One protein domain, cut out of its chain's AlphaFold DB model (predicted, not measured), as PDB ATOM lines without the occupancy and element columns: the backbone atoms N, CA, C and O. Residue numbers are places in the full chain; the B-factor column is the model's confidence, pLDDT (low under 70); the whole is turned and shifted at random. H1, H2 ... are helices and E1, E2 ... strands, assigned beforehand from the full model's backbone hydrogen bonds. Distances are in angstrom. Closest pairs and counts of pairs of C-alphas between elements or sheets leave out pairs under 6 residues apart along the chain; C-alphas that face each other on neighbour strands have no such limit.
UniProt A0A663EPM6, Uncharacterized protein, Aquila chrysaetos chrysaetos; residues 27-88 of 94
ATOM      1  N   HIS A  27      84.149  16.439  48.845       95.62
ATOM      2  CA  HIS A  27      84.188  17.451  47.789       95.62
ATOM      3  C   HIS A  27      84.263  18.870  48.352       95.62
ATOM      4  O   HIS A  27      83.286  19.611  48.347       95.62
ATOM      5  N   TRP A  28      85.404  19.234  48.929       94.50
ATOM      6  CA  TRP A  28      85.563  20.565  49.491       94.50
ATOM      7  C   TRP A  28      85.791  21.596  48.380       94.50
ATOM      8  O   TRP A  28      86.768  21.491  47.640       94.50
ATOM      9  N   ASP A  29      84.927  22.611  48.320       94.25
ATOM     10  CA  ASP A  29      85.128  23.819  47.519       94.25
ATOM     11  C   ASP A  29      85.750  24.918  48.410       94.25
ATOM     12  O   ASP A  29      85.048  25.497  49.257       94.25
ATOM     13  N   PRO A  30      87.066  25.190  48.290       92.38
ATOM     14  CA  PRO A  30      87.756  26.162  49.137       92.38
ATOM     15  C   PRO A  30      87.331  27.607  48.855       92.38
ATOM     16  O   PRO A  30      87.456  28.460  49.735       92.38
ATOM     17  N   ASP A  31      86.795  27.873  47.666       91.50
ATOM     18  CA  ASP A  31      86.484  29.217  47.191       91.50
ATOM     19  C   ASP A  31      84.992  29.549  47.292       91.50
ATOM     20  O   ASP A  31      84.616  30.699  47.069       91.50
ATOM     21  N   TYR A  32      84.135  28.597  47.682       91.75
ATOM     22  CA  TYR A  32      82.689  28.797  47.848       91.75
ATOM     23  C   TYR A  32      82.352  30.074  48.636       91.75
ATOM     24  O   TYR A  32      81.516  30.883  48.237       91.75
ATOM     25  N   GLU A  33      83.008  30.272  49.781       85.12
ATOM     26  CA  GLU A  33      82.705  31.380  50.695       85.12
ATOM     27  C   GLU A  33      83.189  32.728  50.138       85.12
ATOM     28  O   GLU A  33      82.497  33.740  50.272       85.12
ATOM     29  N   ALA A  34      84.345  32.737  49.470       83.69
ATOM     30  CA  ALA A  34      84.889  33.923  48.816       83.69
ATOM     31  C   ALA A  34      84.071  34.306  47.572       83.69
ATOM     32  O   ALA A  34      83.738  35.480  47.388       83.69
ATOM     33  N   ALA A  35      83.689  33.317  46.760       80.75
ATOM     34  CA  ALA A  35      82.853  33.493  45.582       80.75
ATOM     35  C   ALA A  35      81.488  34.075  45.964       80.75
ATOM     36  O   ALA A  35      81.101  35.099  45.394       80.75
ATOM     37  N   ALA A  36      80.835  33.518  46.994       72.94
ATOM     38  CA  ALA A  36      79.583  34.040  47.543       72.94
ATOM     39  C   ALA A  36      79.678  35.527  47.940       72.94
ATOM     40  O   ALA A  36      78.738  36.291  47.710       72.94
ATOM     41  N   GLY A  37      80.820  35.962  48.488       67.19
ATOM     42  CA  GLY A  37      81.081  37.366  48.827       67.19
ATOM     43  C   GLY A  37      81.229  38.300  47.617       67.19
ATOM     44  O   GLY A  37      80.974  39.496  47.739       67.19
ATOM     45  N   ALA A  38      81.592  37.764  46.449       67.75
ATOM     46  CA  ALA A  38      81.776  38.502  45.196       67.75
ATOM     47  C   ALA A  38      80.537  38.481  44.273       67.75
ATOM     48  O   ALA A  38      80.598  38.976  43.147       67.75
ATOM     49  N   GLY A  39      79.414  37.894  44.711       66.81
ATOM     50  CA  GLY A  39      78.211  37.722  43.882       66.81
ATOM     51  C   GLY A  39      78.333  36.625  42.816       66.81
ATOM     52  O   GLY A  39      77.419  36.432  42.016       66.81
ATOM     53  N   GLN A  40      79.448  35.894  42.817       70.00
ATOM     54  CA  GLN A  40      79.564  34.572  42.208       70.00
ATOM     55  C   GLN A  40      79.136  33.540  43.263       70.00
ATOM     56  O   GLN A  40      78.850  33.910  44.395       70.00
ATOM     57  N   VAL A  41      79.005  32.257  42.931       77.75
ATOM     58  CA  VAL A  41      78.573  31.280  43.951       77.75
ATOM     59  C   VAL A  41      79.676  30.317  44.325       77.75
ATOM     60  O   VAL A  41      80.049  30.257  45.487       77.75
ATOM     61  N   CYS A  42      80.173  29.555  43.361       88.31
ATOM     62  CA  CYS A  42      81.164  28.522  43.610       88.31
ATOM     63  C   CYS A  42      81.858  28.168  42.285       88.31
ATOM     64  O   CYS A  42      81.173  28.073  41.259       88.31
ATOM     65  N   PRO A  43      83.185  27.977  42.263       88.00
ATOM     66  CA  PRO A  43      83.884  27.513  41.064       88.00
ATOM     67  C   PRO A  43      83.444  26.118  40.613       88.00
ATOM     68  O   PRO A  43      83.385  25.850  39.413       88.00
ATOM     69  N   SER A  44      83.064  25.255  41.559       91.06
ATOM     70  CA  SER A  44      82.600  23.885  41.290       91.06
ATOM     71  C   SER A  44      81.334  23.800  40.423       91.06
ATOM     72  O   SER A  44      81.110  22.788  39.764       91.06
ATOM     73  N   ALA A  45      80.533  24.869  40.326       89.56
ATOM     74  CA  ALA A  45      79.391  24.923  39.405       89.56
ATOM     75  C   ALA A  45      79.786  25.152  37.933       89.56
ATOM     76  O   ALA A  45      78.922  25.112  37.043       89.56
ATOM     77  N   GLY A  46      81.065  25.427  37.656       87.06
ATOM     78  CA  GLY A  46      81.555  25.784  36.330       87.06
ATOM     79  C   GLY A  46      80.838  27.020  35.781       87.06
ATOM     80  O   GLY A  46      80.788  28.070  36.416       87.06
ATOM     81  N   SER A  47      80.248  26.902  34.589       84.38
ATOM     82  CA  SER A  47      79.530  28.001  33.925       84.38
ATOM     83  C   SER A  47      78.045  28.099  34.297       84.38
ATOM     84  O   SER A  47      77.302  28.857  33.668       84.38
ATOM     85  N   ARG A  48      77.559  27.290  35.246       84.88
ATOM     86  CA  ARG A  48      76.133  27.243  35.593       84.88
ATOM     87  C   ARG A  48      75.776  28.412  36.504       84.88
ATOM     88  O   ARG A  48      76.446  28.666  37.498       84.88
ATOM     89  N   ALA A  49      74.666  29.081  36.205       82.62
ATOM     90  CA  ALA A  49      74.085  30.040  37.134       82.62
ATOM     91  C   ALA A  49      73.561  29.289  38.366       82.62
ATOM     92  O   ALA A  49      72.750  28.370  38.234       82.62
ATOM     93  N   VAL A  50      74.014  29.686  39.555       84.19
ATOM     94  CA  VAL A  50      73.580  29.085  40.818       84.19
ATOM     95  C   VAL A  50      72.655  30.060  41.550       84.19
ATOM     96  O   VAL A  50      73.125  30.993  42.195       84.19
ATOM     97  N   PRO A  51      71.328  29.899  41.447       78.06
ATOM     98  CA  PRO A  51      70.400  30.747  42.181       78.06
ATOM     99  C   PRO A  51      70.410  30.402  43.678       78.06
ATOM    100  O   PRO A  51      70.466  29.233  44.050       78.06
ATOM    101  N   ALA A  52      70.292  31.428  44.528       74.94
ATOM    102  CA  ALA A  52      70.026  31.302  45.966       74.94
ATOM    103  C   ALA A  52      71.033  30.437  46.761       74.94
ATOM    104  O   ALA A  52      70.649  29.553  47.526       74.94
ATOM    105  N   ALA A  53      72.329  30.715  46.609       85.12
ATOM    106  CA  ALA A  53      73.373  30.094  47.419       85.12
ATOM    107  C   ALA A  53      73.204  30.402  48.915       85.12
ATOM    108  O   ALA A  53      73.088  31.564  49.312       85.12
ATOM    109  N   GLY A  54      73.185  29.359  49.745       88.88
ATOM    110  CA  GLY A  54      73.078  29.483  51.195       88.88
ATOM    111  C   GLY A  54      74.429  29.324  51.897       88.88
ATOM    112  O   GLY A  54      75.384  28.814  51.319       88.88
ATOM    113  N   PRO A  55      74.515  29.651  53.198       90.12
ATOM    114  CA  PRO A  55      75.757  29.500  53.963       90.12
ATOM    115  C   PRO A  55      76.211  28.039  54.115       90.12
ATOM    116  O   PRO A  55      77.343  27.787  54.513       90.12
ATOM    117  N   TRP A  56      75.329  27.074  53.846       93.00
ATOM    118  CA  TRP A  56      75.595  25.640  53.973       93.00
ATOM    119  C   TRP A  56      75.820  24.945  52.630       93.00
ATOM    120  O   TRP A  56      75.974  23.728  52.616       93.00
ATOM    121  N   GLY A  57      75.819  25.687  51.524       92.81
ATOM    122  CA  GLY A  57      75.994  25.129  50.190       92.81
ATOM    123  C   GLY A  57      74.841  25.449  49.242       92.81
ATOM    124  O   GLY A  57      73.866  26.128  49.579       92.81
ATOM    125  N   SER A  58      74.987  24.935  48.026       91.75
ATOM    126  CA  SER A  58      73.964  24.888  46.985       91.75
ATOM    127  C   SER A  58      74.089  23.555  46.256       91.75
ATOM    128  O   SER A  58      75.186  23.021  46.150       91.75
ATOM    129  N   TYR A  59      72.989  23.026  45.723       91.62
ATOM    130  CA  TYR A  59      72.974  21.729  45.034       91.62
ATOM    131  C   TYR A  59      73.828  21.674  43.763       91.62
ATOM    132  O   TYR A  59      74.104  20.589  43.263       91.62
ATOM    133  N   LEU A  60      74.190  22.830  43.207       92.00
ATOM    134  CA  LEU A  60      75.040  22.927  42.019       92.00
ATOM    135  C   LEU A  60      76.527  23.084  42.356       92.00
ATOM    136  O   LEU A  60      77.320  23.242  41.436       92.00
ATOM    137  N   CYS A  61      76.879  23.085  43.639       92.31
ATOM    138  CA  CYS A  61      78.232  23.300  44.124       92.31
ATOM    139  C   CYS A  61      78.718  22.105  44.931       92.31
ATOM    140  O   CYS A  61      77.929  21.414  45.580       92.31
ATOM    141  N   ASP A  62      80.033  21.977  44.979       94.38
ATOM    142  CA  ASP A  62      80.733  21.200  45.986       94.38
ATOM    143  C   ASP A  62      80.625  21.864  47.377       94.38
ATOM    144  O   ASP A  62      80.143  22.995  47.541       94.38
ATOM    145  N   ALA A  63      80.988  21.118  48.419       95.25
ATOM    146  CA  ALA A  63      80.686  21.456  49.800       95.25
ATOM    147  C   ALA A  63      81.540  22.627  50.320       95.25
ATOM    148  O   ALA A  63      82.773  22.548  50.306       95.25
ATOM    149  N   PRO A  64      80.927  23.671  50.911       94.69
ATOM    150  CA  PRO A  64      81.683  24.664  51.661       94.69
ATOM    151  C   PRO A  64      82.240  24.063  52.952       94.69
ATOM    152  O   PRO A  64      81.643  23.160  53.555       94.69
ATOM    153  N   TRP A  65      83.320  24.655  53.466       94.69
ATOM    154  CA  TRP A  65      83.912  24.256  54.747       94.69
ATOM    155  C   TRP A  65      82.878  24.213  55.878       94.69
ATOM    156  O   TRP A  65      82.866  23.296  56.707       94.69
ATOM    157  N   ARG A  66      81.942  25.170  55.884       95.88
ATOM    158  CA  ARG A  66      80.867  25.228  56.876       95.88
ATOM    159  C   ARG A  66      80.000  23.958  56.915       95.88
ATOM    160  O   ARG A  66      79.618  23.529  58.009       95.88
ATOM    161  N   LEU A  67      79.703  23.347  55.764       96.88
ATOM    162  CA  LEU A  67      78.941  22.095  55.683       96.88
ATOM    163  C   LEU A  67      79.758  20.922  56.236       96.88
ATOM    164  O   LEU A  67      79.259  20.177  57.083       96.88
ATOM    165  N   LEU A  68      81.028  20.817  55.838       97.00
ATOM    166  CA  LEU A  68      81.946  19.767  56.295       97.00
ATOM    167  C   LEU A  68      82.135  19.799  57.816       97.00
ATOM    168  O   LEU A  68      81.962  18.788  58.503       97.00
ATOM    169  N   ALA A  69      82.385  20.984  58.373       97.62
ATOM    170  CA  ALA A  69      82.502  21.178  59.814       97.62
ATOM    171  C   ALA A  69      81.198  20.832  60.558       97.62
ATOM    172  O   ALA A  69      81.234  20.299  61.672       97.62
ATOM    173  N   SER A  70      80.039  21.121  59.954       98.19
ATOM    174  CA  SER A  70      78.729  20.751  60.502       98.19
ATOM    175  C   SER A  70      78.530  19.234  60.531       98.19
ATOM    176  O   SER A  70      78.127  18.691  61.563       98.19
ATOM    177  N   ALA A  71      78.885  18.538  59.448       97.88
ATOM    178  CA  ALA A  71      78.791  17.084  59.348       97.88
ATOM    179  C   ALA A  71      79.667  16.385  60.400       97.88
ATOM    180  O   ALA A  71      79.173  15.550  61.161       97.88
ATOM    181  N   VAL A  72      80.930  16.802  60.542       97.31
ATOM    182  CA  VAL A  72      81.841  16.259  61.568       97.31
ATOM    183  C   VAL A  72      81.309  16.524  62.981       97.31
ATOM    184  O   VAL A  72      81.363  15.648  63.850       97.31
ATOM    185  N   ARG A  73      80.729  17.706  63.231       98.38
ATOM    186  CA  ARG A  73      80.087  18.013  64.518       98.38
ATOM    187  C   ARG A  73      78.877  17.113  64.774       98.38
ATOM    188  O   ARG A  73      78.706  16.640  65.896       98.38
ATOM    189  N   ALA A  74      78.064  16.843  63.755       98.31
ATOM    190  CA  ALA A  74      76.928  15.934  63.859       98.31
ATOM    191  C   ALA A  74      77.374  14.495  64.161       98.31
ATOM    192  O   ALA A  74      76.806  13.864  65.056       98.31
ATOM    193  N   MET A  75      78.429  14.009  63.497       98.00
ATOM    194  CA  MET A  75      79.040  12.706  63.783       98.00
ATOM    195  C   MET A  75      79.498  12.631  65.240       98.00
ATOM    196  O   MET A  75      79.090  11.736  65.982       98.00
ATOM    197  N   ARG A  76      80.261  13.632  65.697       97.12
ATOM    198  CA  ARG A  76      80.721  13.710  67.089       97.12
ATOM    199  C   ARG A  76      79.556  13.706  68.080       97.12
ATOM    200  O   ARG A  76      79.635  13.020  69.090       97.12
ATOM    201  N   ASN A  77      78.476  14.434  67.803       98.12
ATOM    202  CA  ASN A  77      77.324  14.523  68.704       98.12
ATOM    203  C   ASN A  77      76.487  13.232  68.757       98.12
ATOM    204  O   ASN A  77      75.808  12.995  69.752       98.12
ATOM    205  N   ARG A  78      76.518  12.405  67.704       97.44
ATOM    206  CA  ARG A  78      75.759  11.143  67.613       97.44
ATOM    207  C   ARG A  78      76.539   9.943  68.148       97.44
ATOM    208  O   ARG A  78      75.965   9.094  68.823       97.44
ATOM    209  N   LEU A  79      77.836   9.870  67.855       96.81
ATOM    210  CA  LEU A  79      78.740   8.819  68.314       96.81
ATOM    211  C   LEU A  79      80.121   9.429  68.555       96.81
ATOM    212  O   LEU A  79      80.923   9.587  67.637       96.81
ATOM    213  N   GLN A  80      80.388   9.755  69.819       94.94
ATOM    214  CA  GLN A  80      81.627  10.410  70.247       94.94
ATOM    215  C   GLN A  80      82.855   9.494  70.183       94.94
ATOM    216  O   GLN A  80      83.973   9.981  70.044       94.94
ATOM    217  N   ARG A  81      82.647   8.181  70.340       95.25
ATOM    218  CA  ARG A  81      83.704   7.166  70.428       95.25
ATOM    219  C   ARG A  81      83.376   5.995  69.495       95.25
ATOM    220  O   ARG A  81      82.928   4.959  69.983       95.25
ATOM    221  N   PRO A  82      83.476   6.186  68.168       96.31
ATOM    222  CA  PRO A  82      83.468   5.064  67.238       96.31
ATOM    223  C   PRO A  82      84.743   4.232  67.437       96.31
ATOM    224  O   PRO A  82      85.762   4.763  67.881       96.31
ATOM    225  N   ASP A  83      84.706   2.959  67.063       97.19
ATOM    226  CA  ASP A  83      85.896   2.102  67.079       97.19
ATOM    227  C   ASP A  83      86.904   2.546  66.011       97.19
ATOM    228  O   ASP A  83      88.113   2.514  66.226       97.19
ATOM    229  N   PHE A  84      86.397   3.010  64.865       97.56
ATOM    230  CA  PHE A  84      87.178   3.603  63.784       97.56
ATOM    231  C   PHE A  84      86.303   4.490  62.881       97.56
ATOM    232  O   PHE A  84      85.075   4.541  63.005       97.56
ATOM    233  N   VAL A  85      86.944   5.197  61.952       98.06
ATOM    234  CA  VAL A  85      86.287   5.937  60.869       98.06
ATOM    235  C   VAL A  85      86.805   5.380  59.550       98.06
ATOM    236  O   VAL A  85      88.008   5.402  59.302       98.06
ATOM    237  N   LEU A  86      85.903   4.875  58.715       98.19
ATOM    238  CA  LEU A  86      86.191   4.540  57.330       98.19
ATOM    239  C   LEU A  86      85.986   5.793  56.484       98.19
ATOM    240  O   LEU A  86      84.880   6.333  56.428       98.19
ATOM    241  N   TRP A  87      87.047   6.240  55.824       97.44
ATOM    242  CA  TRP A  87      86.986   7.348  54.886       97.44
ATOM    243  C   TRP A  87      87.522   6.926  53.525       97.44
ATOM    244  O   TRP A  87      88.694   6.578  53.398       97.44
ATOM    245  N   THR A  88      86.658   6.953  52.514       96.81
ATOM    246  CA  THR A  88      86.957   6.437  51.169       96.81
ATOM    247  C   THR A  88      87.347   7.511  50.151       96.81
ATOM    248  O   THR A  88      87.426   7.224  48.963       96.81
TER     249      THR A  88
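AT A GLANCE: This is residues 27 to 88 of the 94 residues of an uncharacterized protein of Aquila chrysaetos chrysaetos (UniProt A0A663EPM6). Little regular structure is present: a compact body of loops, residues 27 to 70, holds the short helix H1, and the longer helix H2 leads out of it as an arm. Residues 71 to 88, the later part of H2 and the strand E1, stick out, and E1 folds back beyond H2 like a hook. The printed part has 62 residues, with H1, H2, E1 in that order; the class is mostly helix, with only 24 residues in named elements. It is loose, with a radius of gyration of the C-alphas of 14.0 A, spanning 42 by 21 by 16 A.

IN THESE COORDINATES: H1 is residues 32 to 37, beginning at C-alpha 32 (82.689, 28.797, 47.848). H2, residues 65 to 78, is 20.1 A long. E1, residues 84 to 87, ends at C-alpha 87 (86.986, 7.348, 54.886).

HOW THE PARTS SIT: H1 and H2 are only just apart, at 8.3 A. E1 is apart from both and pairs with no named strand. In H1 and H2 every O i to N i+4 pair is within hydrogen-bond range.

THE WHOLE: The C-alphas of Gly 39 and Asp 83, the two farthest apart, are 43.2 A apart. The link H1 to H2 is long, 27 residues. The printed part has no cut; residues 37 to 39 are under pLDDT 70.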